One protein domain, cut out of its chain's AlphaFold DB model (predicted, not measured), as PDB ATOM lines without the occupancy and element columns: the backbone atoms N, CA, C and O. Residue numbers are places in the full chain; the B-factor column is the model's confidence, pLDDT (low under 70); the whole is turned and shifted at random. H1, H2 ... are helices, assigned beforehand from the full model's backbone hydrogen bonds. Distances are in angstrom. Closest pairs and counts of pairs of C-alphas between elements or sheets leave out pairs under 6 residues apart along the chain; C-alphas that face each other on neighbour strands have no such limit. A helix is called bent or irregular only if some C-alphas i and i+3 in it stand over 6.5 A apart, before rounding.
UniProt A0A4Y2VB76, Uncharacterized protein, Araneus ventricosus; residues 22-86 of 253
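Overview. This is residues 22 to 86 of the 253 residues of an uncharacterized protein of Araneus ventricosus (UniProt A0A4Y2VB76). There is little regular structure here: the backbone makes a flat, open ring, closed where short helices H1 and H3 touch, with the longest helix, H2, across the hollow. You see 65 residues with three named helices, H1, H2, H3 in chain order, holding only 23 residues, and no named strand: all helix. It is loose, radius of gyration of the C-alphas 14.3 A, spanning 37 by 34 by 15 A.

Arrangement. Start at H2, residues 39 to 48, apart from H1, residues 22 to 27, and H3, residues 78 to 84. H1 and H3 touch, opposite ways at a steep tilt of 50 degrees; their closest C-alphas, Asp 25 and Phe 78, are 5.5 A apart. Every O i to N i+4 pair is within hydrogen-bond range in H2 and H3, 1 of 2 in H1.

Along the chain. Find C-alpha 39 at (270.385, 267.714, 425.322); H2 runs 14.2 A from there. H1, 9.8 A, begins at (291.496, 249.388, 406.740) and is irregular, C-alphas 22 and 25 being 7.3 A apart. H3, 9.8 A, ends at (295.279, 250.281, 421.327).

Size, cuts and confidence. The farthest C-alphas, Arg 37 and Glu 66, are 39.9 A apart. The printed part has no cut; both links are long, 11 and 29 residues. Confidence is low, with pLDDT under 70, at 21 of the 65 printed residues, among them residues 45 to 52.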
ATOM      1  N   HIS A  22     291.199 248.110 407.396       68.94
ATOM      2  CA  HIS A  22     291.496 249.388 406.740       68.94
ATOM      3  C   HIS A  22     290.251 250.236 406.409       68.94
ATOM      4  O   HIS A  22     290.409 251.402 406.081       68.94
ATOM      5  N   LYS A  23     289.032 249.677 406.481       69.75
ATOM      6  CA  LYS A  23     287.766 250.402 406.247       69.75
ATOM      7  C   LYS A  23     287.085 250.857 407.531       69.75
ATOM      8  O   LYS A  23     285.991 251.410 407.466       69.75
ATOM      9  N   ILE A  24     287.680 250.582 408.692       75.50
ATOM     10  CA  ILE A  24     287.081 250.914 409.989       75.50
ATOM     11  C   ILE A  24     286.776 252.410 410.066       75.50
ATOM     12  O   ILE A  24     285.665 252.773 410.429       75.50
ATOM     13  N   ASP A  25     287.715 253.255 409.652       76.31
ATOM     14  CA  ASP A  25     287.565 254.712 409.725       76.31
ATOM     15  C   ASP A  25     286.558 255.275 408.709       76.31
ATOM     16  O   ASP A  25     285.930 256.297 408.968       76.31
ATOM     17  N   ASP A  26     286.350 254.584 407.585       76.62
ATOM     18  CA  ASP A  26     285.348 254.965 406.581       76.62
ATOM     19  C   ASP A  26     283.923 254.583 407.010       76.62
ATOM     20  O   ASP A  26     282.940 255.198 406.589       76.62
ATOM     21  N   LEU A  27     283.796 253.511 407.798       73.00
ATOM     22  CA  LEU A  27     282.514 252.915 408.177       73.00
ATOM     23  C   LEU A  27     282.044 253.340 409.567       73.00
ATOM     24  O   LEU A  27     280.840 253.322 409.830       73.00
ATOM     25  N   LEU A  28     282.971 253.685 410.460       72.44
ATOM     26  CA  LEU A  28     282.680 254.082 411.828       72.44
ATOM     27  C   LEU A  28     282.975 255.566 412.013       72.44
ATOM     28  O   LEU A  28     284.093 256.032 411.835       72.44
ATOM     29  N   SER A  29     281.955 256.293 412.451       68.12
ATOM     30  CA  SER A  29     282.088 257.637 412.994       68.12
ATOM     31  C   SER A  29     281.290 257.716 414.288       68.12
ATOM     32  O   SER A  29     280.254 257.067 414.442       68.12
ATOM     33  N   ALA A  30     281.782 258.509 415.233       67.69
ATOM     34  CA  ALA A  30     281.108 258.780 416.489       67.69
ATOM     35  C   ALA A  30     281.010 260.294 416.667       67.69
ATOM     36  O   ALA A  30     281.975 260.957 417.042       67.69
ATOM     37  N   GLU A  31     279.823 260.834 416.405       69.56
ATOM     38  CA  GLU A  31     279.504 262.232 416.670       69.56
ATOM     39  C   GLU A  31     278.735 262.359 417.985       69.56
ATOM     40  O   GLU A  31     277.883 261.532 418.323       69.56
ATOM     41  N   PHE A  32     279.012 263.423 418.740       69.44
ATOM     42  CA  PHE A  32     278.153 263.763 419.868       69.44
ATOM     43  C   PHE A  32     276.800 264.263 419.350       69.44
ATOM     44  O   PHE A  32     276.777 265.091 418.438       69.44
ATOM     45  N   PRO A  33     275.678 263.860 419.978       75.06
ATOM     46  CA  PRO A  33     274.371 264.404 419.641       75.06
ATOM     47  C   PRO A  33     274.364 265.929 419.738       75.06
ATOM     48  O   PRO A  33     274.973 266.515 420.646       75.06
ATOM     49  N   ASN A  34     273.653 266.567 418.807       74.44
ATOM     50  CA  ASN A  34     273.531 268.018 418.770       74.44
ATOM     51  C   ASN A  34     272.899 268.519 420.090       74.44
ATOM     52  O   ASN A  34     271.809 268.070 420.450       74.44
ATOM     53  N   PRO A  35     273.555 269.453 420.803       73.88
ATOM     54  CA  PRO A  35     273.096 269.939 422.101       73.88
ATOM     55  C   PRO A  35     271.750 270.651 422.105       73.88
ATOM     56  O   PRO A  35     271.114 270.688 423.152       73.88
ATOM     57  N   GLU A  36     271.343 271.227 420.978       78.94
ATOM     58  CA  GLU A  36     270.062 271.923 420.856       78.94
ATOM     59  C   GLU A  36     268.932 270.972 420.462       78.94
ATOM     60  O   GLU A  36     267.786 271.192 420.839       78.94
ATOM     61  N   ARG A  37     269.249 269.893 419.731       82.75
ATOM     62  CA  ARG A  37     268.251 268.892 419.320       82.75
ATOM     63  C   ARG A  37     267.991 267.837 420.383       82.75
ATOM     64  O   ARG A  37     266.844 267.453 420.560       82.75
ATOM     65  N   ASP A  38     269.035 267.355 421.057       77.94
ATOM     66  CA  ASP A  38     268.898 266.303 422.066       77.94
ATOM     67  C   ASP A  38     269.875 266.494 423.244       77.94
ATOM     68  O   ASP A  38     270.917 265.829 423.355       77.94
ATOM     69  N   PRO A  39     269.564 267.444 424.147       83.38
ATOM     70  CA  PRO A  39     270.385 267.714 425.322       83.38
ATOM     71  C   PRO A  39     270.404 266.543 426.316       83.38
ATOM     72  O   PRO A  39     271.414 266.346 426.998       83.38
ATOM     73  N   MET A  40     269.332 265.744 426.379       79.88
ATOM     74  CA  MET A  40     269.222 264.599 427.289       79.88
ATOM     75  C   MET A  40     270.134 263.455 426.843       79.88
ATOM     76  O   MET A  40     270.956 262.992 427.637       79.88
ATOM     77  N   LEU A  41     270.085 263.057 425.567       73.00
ATOM     78  CA  LEU A  41     270.970 262.027 425.020       73.00
ATOM     79  C   LEU A  41     272.436 262.459 425.082       73.00
ATOM     80  O   LEU A  41     273.302 261.661 425.439       73.00
ATOM     81  N   ARG A  42     272.728 263.741 424.825       75.50
ATOM     82  CA  ARG A  42     274.083 264.286 424.994       75.50
ATOM     83  C   ARG A  42     274.563 264.188 426.445       75.50
ATOM     84  O   ARG A  42     275.731 263.874 426.671       75.50
ATOM     85  N   GLY A  43     273.692 264.451 427.421       70.06
ATOM     86  CA  GLY A  43     273.991 264.308 428.850       70.06
ATOM     87  C   GLY A  43     274.278 262.859 429.254       70.06
ATOM     88  O   GLY A  43     275.269 262.590 429.936       70.06
ATOM     89  N   VAL A  44     273.469 261.918 428.767       74.25
ATOM     90  CA  VAL A  44     273.674 260.477 428.986       74.25
ATOM     91  C   VAL A  44     274.975 260.011 428.334       74.25
ATOM     92  O   VAL A  44     275.808 259.403 428.994       74.25
ATOM     93  N   ILE A  45     275.230 260.363 427.075       68.88
ATOM     94  CA  ILE A  45     276.465 259.976 426.381       68.88
ATOM     95  C   ILE A  45     277.709 260.550 427.073       68.88
ATOM     96  O   ILE A  45     278.692 259.836 427.264       68.88
ATOM     97  N   LYS A  46     277.669 261.809 427.525       64.75
ATOM     98  CA  LYS A  46     278.784 262.415 428.273       64.75
ATOM     99  C   LYS A  46     279.078 261.718 429.599       64.75
ATOM    100  O   LYS A  46     280.224 261.749 430.030       64.75
ATOM    101  N   THR A  47     278.074 261.137 430.248       59.84
ATOM    102  CA  THR A  47     278.230 260.466 431.548       59.84
ATOM    103  C   THR A  47     278.513 258.970 431.420       59.84
ATOM    104  O   THR A  47     279.158 258.405 432.299       59.84
ATOM    105  N   GLN A  48     278.064 258.333 430.335       58.31
ATOM    106  CA  GLN A  48     278.163 256.884 430.120       58.31
ATOM    107  C   GLN A  48     279.323 256.472 429.196       58.31
ATOM    108  O   GLN A  48     279.879 255.392 429.374       58.31
ATOM    109  N   ILE A  49     279.719 257.305 428.223       64.44
ATOM    110  CA  ILE A  49     280.795 256.984 427.256       64.44
ATOM    111  C   ILE A  49     282.146 257.564 427.697       64.44
ATOM    112  O   ILE A  49     283.202 256.977 427.450       64.44
ATOM    113  N   ILE A  50     282.129 258.695 428.402       62.84
ATOM    114  CA  ILE A  50     283.325 259.308 428.980       62.84
ATOM    115  C   ILE A  50     283.360 258.916 430.452       62.84
ATOM    116  O   ILE A  50     282.446 259.226 431.211       62.84
ATOM    117  N   HIS A  51     284.415 258.225 430.874       57.03
ATOM    118  CA  HIS A  51     284.593 257.975 432.297       57.03
ATOM    119  C   HIS A  51     284.805 259.305 433.038       57.03
ATOM    120  O   HIS A  51     285.324 260.267 432.467       57.03
ATOM    121  N   GLY A  52     284.400 259.350 434.310       63.62
ATOM    122  CA  GLY A  52     284.478 260.547 435.150       63.62
ATOM    123  C   GLY A  52     285.869 261.210 435.185       63.62
ATOM    124  O   GLY A  52     286.856 260.620 434.726       63.62
ATOM    125  N   PRO A  53     285.963 262.444 435.718       70.69
ATOM    126  CA  PRO A  53     287.191 263.239 435.701       70.69
ATOM    127  C   PRO A  53     288.393 262.424 436.198       70.69
ATOM    128  O   PRO A  53     288.295 261.734 437.206       70.69
ATOM    129  N   CYS A  54     289.506 262.505 435.465       81.44
ATOM    130  CA  CYS A  54     290.751 261.762 435.685       81.44
ATOM    131  C   CYS A  54     291.967 262.638 435.334       81.44
ATOM    132  O   CYS A  54     291.812 263.776 434.882       81.44
ATOM    133  N   GLY A  55     293.182 262.098 435.444       76.75
ATOM    134  CA  GLY A  55     294.400 262.840 435.114       76.75
ATOM    135  C   GLY A  55     294.815 263.723 436.281       76.75
ATOM    136  O   GLY A  55     294.717 263.310 437.433       76.75
ATOM    137  N   SER A  56     295.199 264.963 435.990       76.69
ATOM    138  CA  SER A  56     295.549 265.971 436.998       76.69
ATOM    139  C   SER A  56     294.395 266.278 437.959       76.69
ATOM    140  O   SER A  56     294.628 266.656 439.099       76.69
ATOM    141  N   ILE A  57     293.151 266.103 437.497       79.00
ATOM    142  CA  ILE A  57     291.935 266.384 438.273       79.00
ATOM    143  C   ILE A  57     291.629 265.249 439.258       79.00
ATOM    144  O   ILE A  57     291.116 265.496 440.343       79.00
ATOM    145  N   ASN A  58     291.935 264.000 438.892       76.56
ATOM    146  CA  ASN A  58     291.728 262.854 439.775       76.56
ATOM    147  C   ASN A  58     292.764 261.748 439.495       76.56
ATOM    148  O   ASN A  58     292.489 260.816 438.722       76.56
ATOM    149  N   PRO A  59     293.947 261.843 440.128       81.56
ATOM    150  CA  PRO A  59     295.045 260.896 439.944       81.56
ATOM    151  C   PRO A  59     294.730 259.485 440.454       81.56
ATOM    152  O   PRO A  59     295.349 258.531 440.002       81.56
ATOM    153  N   GLN A  60     293.752 259.351 441.357       81.44
ATOM    154  CA  GLN A  60     293.337 258.082 441.968       81.44
ATOM    155  C   GLN A  60     292.315 257.307 441.125       81.44
ATOM    156  O   GLN A  60     291.817 256.260 441.539       81.44
ATOM    157  N   SER A  61     291.958 257.815 439.942       77.00
ATOM    158  CA  SER A  61     291.021 257.118 439.061       77.00
ATOM    159  C   SER A  61     291.602 255.764 438.620       77.00
ATOM    160  O   SER A  61     292.759 255.735 438.202       77.00
ATOM    161  N   PRO A  62     290.813 254.669 438.567       78.56
ATOM    162  CA  PRO A  62     291.296 253.335 438.169       78.56
ATOM    163  C   PRO A  62     291.939 253.271 436.773       78.56
ATOM    164  O   PRO A  62     292.642 252.325 436.437       78.56
ATOM    165  N   CYS A  63     291.673 254.269 435.927       75.38
ATOM    166  CA  CYS A  63     292.264 254.418 434.602       75.38
ATOM    167  C   CYS A  63     293.667 255.054 434.600       75.38
ATOM    168  O   CYS A  63     294.235 255.223 433.528       75.38
ATOM    169  N   MET A  64     294.204 255.511 435.730       83.44
ATOM    170  CA  MET A  64     295.524 256.145 435.797       83.44
ATOM    171  C   MET A  64     296.606 255.079 435.994       83.44
ATOM    172  O   MET A  64     296.600 254.374 436.998       83.44
ATOM    173  N   LYS A  65     297.551 254.972 435.055       77.56
ATOM    174  CA  LYS A  65     298.796 254.202 435.216       77.56
ATOM    175  C   LYS A  65     299.979 255.110 434.894       77.56
ATOM    176  O   LYS A  65     299.941 255.830 433.903       77.56
ATOM    177  N   GLU A  66     300.997 255.109 435.755       78.50
ATOM    178  CA  GLU A  66     302.243 255.877 435.557       78.50
ATOM    179  C   GLU A  66     302.013 257.374 435.257       78.50
ATOM    180  O   GLU A  66     302.671 257.985 434.419       78.50
ATOM    181  N   GLY A  67     301.016 257.981 435.911       73.81
ATOM    182  CA  GLY A  67     300.680 259.398 435.725       73.81
ATOM    183  C   GLY A  67     299.935 259.727 434.423       73.81
ATOM    184  O   GLY A  67     299.578 260.886 434.212       73.81
ATOM    185  N   LYS A  68     299.627 258.737 433.577       75.00
ATOM    186  CA  LYS A  68     298.834 258.901 432.352       75.00
ATOM    187  C   LYS A  68     297.512 258.144 432.454       75.00
ATOM    188  O   LYS A  68     297.424 257.045 432.996       75.00
ATOM    189  N   CYS A  69     296.448 258.742 431.925       76.19
ATOM    190  CA  CYS A  69     295.169 258.055 431.821       76.19
ATOM    191  C   CYS A  69     295.224 257.073 430.647       76.19
ATOM    192  O   CYS A  69     295.297 257.492 429.495       76.19
ATOM    193  N   THR A  70     295.122 255.778 430.932       69.62
ATOM    194  CA  THR A  70     295.129 254.695 429.936       69.62
ATOM    195  C   THR A  70     293.923 254.729 428.996       69.62
ATOM    196  O   THR A  70     293.934 254.096 427.948       69.62
ATOM    197  N   LYS A  71     292.869 255.473 429.358       64.19
ATOM    198  CA  LYS A  71     291.639 255.631 428.568       64.19
ATOM    199  C   LYS A  71     291.573 256.937 427.761       64.19
ATOM    200  O   LYS A  71     290.693 257.042 426.910       64.19
ATOM    201  N   ARG A  72     292.475 257.901 428.002       63.62
ATOM    202  CA  ARG A  72     292.554 259.199 427.291       63.62
ATOM    203  C   ARG A  72     293.662 259.248 426.239       63.62
ATOM    204  O   ARG A  72     294.100 260.334 425.870       63.62
ATOM    205  N   THR A  73     294.120 258.108 425.737       63.19
ATOM    206  CA  THR A  73     294.960 258.118 424.537       63.19
ATOM    207  C   THR A  73     294.094 258.621 423.384       63.19
ATOM    208  O   THR A  73     293.223 257.901 422.899       63.19
ATOM    209  N   ALA A  74     294.245 259.897 423.025       63.47
ATOM    210  CA  ALA A  74     293.589 260.452 421.854       63.47
ATOM    211  C   ALA A  74     294.161 259.722 420.638       63.47
ATOM    212  O   ALA A  74     295.370 259.744 420.420       63.47
ATOM    213  N   CYS A  75     293.295 259.012 419.928       66.44
ATOM    214  CA  CYS A  75     293.637 258.340 418.685       66.44
ATOM    215  C   CYS A  75     293.155 259.237 417.553       66.44
ATOM    216  O   CYS A  75     292.054 259.784 417.641       66.44
ATOM    217  N   GLU A  76     293.971 259.402 416.521       70.69
ATOM    218  CA  GLU A  76     293.589 260.190 415.346       70.69
ATOM    219  C   GLU A  76     292.557 259.441 414.492       70.69
ATOM    220  O   GLU A  76     291.766 260.068 413.793       70.69
ATOM    221  N   THR A  77     292.517 258.108 414.605       72.06
ATOM    222  CA  THR A  77     291.603 257.230 413.866       72.06
ATOM    223  C   THR A  77     290.923 256.196 414.776       72.06
ATOM    224  O   THR A  77     291.448 255.818 415.832       72.06
ATOM    225  N   PHE A  78     289.740 255.710 414.379       72.62
ATOM    226  CA  PHE A  78     289.052 254.595 415.040       72.62
ATOM    227  C   PHE A  78     289.852 253.303 414.915       72.62
ATOM    228  O   PHE A  78     289.901 252.545 415.883       72.62
ATOM    229  N   LYS A  79     290.542 253.076 413.788       74.94
ATOM    230  CA  LYS A  79     291.476 251.952 413.634       74.94
ATOM    231  C   LYS A  79     292.527 251.957 414.748       74.94
ATOM    232  O   LYS A  79     292.643 250.968 415.466       74.94
ATOM    233  N   GLN A  80     293.217 253.080 414.957       70.50
ATOM    234  CA  GLN A  80     294.234 253.211 416.005       70.50
ATOM    235  C   GLN A  80     293.637 253.014 417.411       70.50
ATOM    236  O   GLN A  80     294.261 252.415 418.289       70.50
ATOM    237  N   ALA A  81     292.404 253.480 417.634       74.25
ATOM    238  CA  ALA A  81     291.697 253.253 418.892       74.25
ATOM    239  C   ALA A  81     291.363 251.771 419.124       74.25
ATOM    240  O   ALA A  81     291.445 251.296 420.259       74.25
ATOM    241  N   CYS A  82     290.986 251.044 418.070       74.12
ATOM    242  CA  CYS A  82     290.745 249.606 418.114       74.12
ATOM    243  C   CYS A  82     292.044 248.822 418.356       74.12
ATOM    244  O   CYS A  82     292.038 247.921 419.195       74.12
ATOM    245  N   GLU A  83     293.150 249.206 417.710       71.81
ATOM    246  CA  GLU A  83     294.493 248.635 417.926       71.81
ATOM    247  C   GLU A  83     294.935 248.788 419.387       71.81
ATOM    248  O   GLU A  83     295.224 247.804 420.063       71.81
ATOM    249  N   LEU A  84     294.884 250.008 419.936       71.25
ATOM    250  CA  LEU A  84     295.279 250.281 421.327       71.25
ATOM    251  C   LEU A  84     294.417 249.562 422.369       71.25
ATOM    252  O   LEU A  84     294.829 249.414 423.522       71.25
ATOM    253  N   ARG A  85     293.205 249.149 421.991       72.44
ATOM    254  CA  ARG A  85     292.307 248.383 422.858       72.44
ATOM    255  C   ARG A  85     292.382 246.878 422.638       72.44
ATOM    256  O   ARG A  85     291.644 246.169 423.319       72.44
ATOM    257  N   GLY A  86     293.245 246.400 421.737       68.00
ATOM    258  CA  GLY A  86     293.332 244.981 421.381       68.00
ATOM    259  C   GLY A  86     292.011 244.437 420.838       68.00
ATOM    260  O   GLY A  86     291.677 243.280 421.065       68.00
TER     261      GLY A  86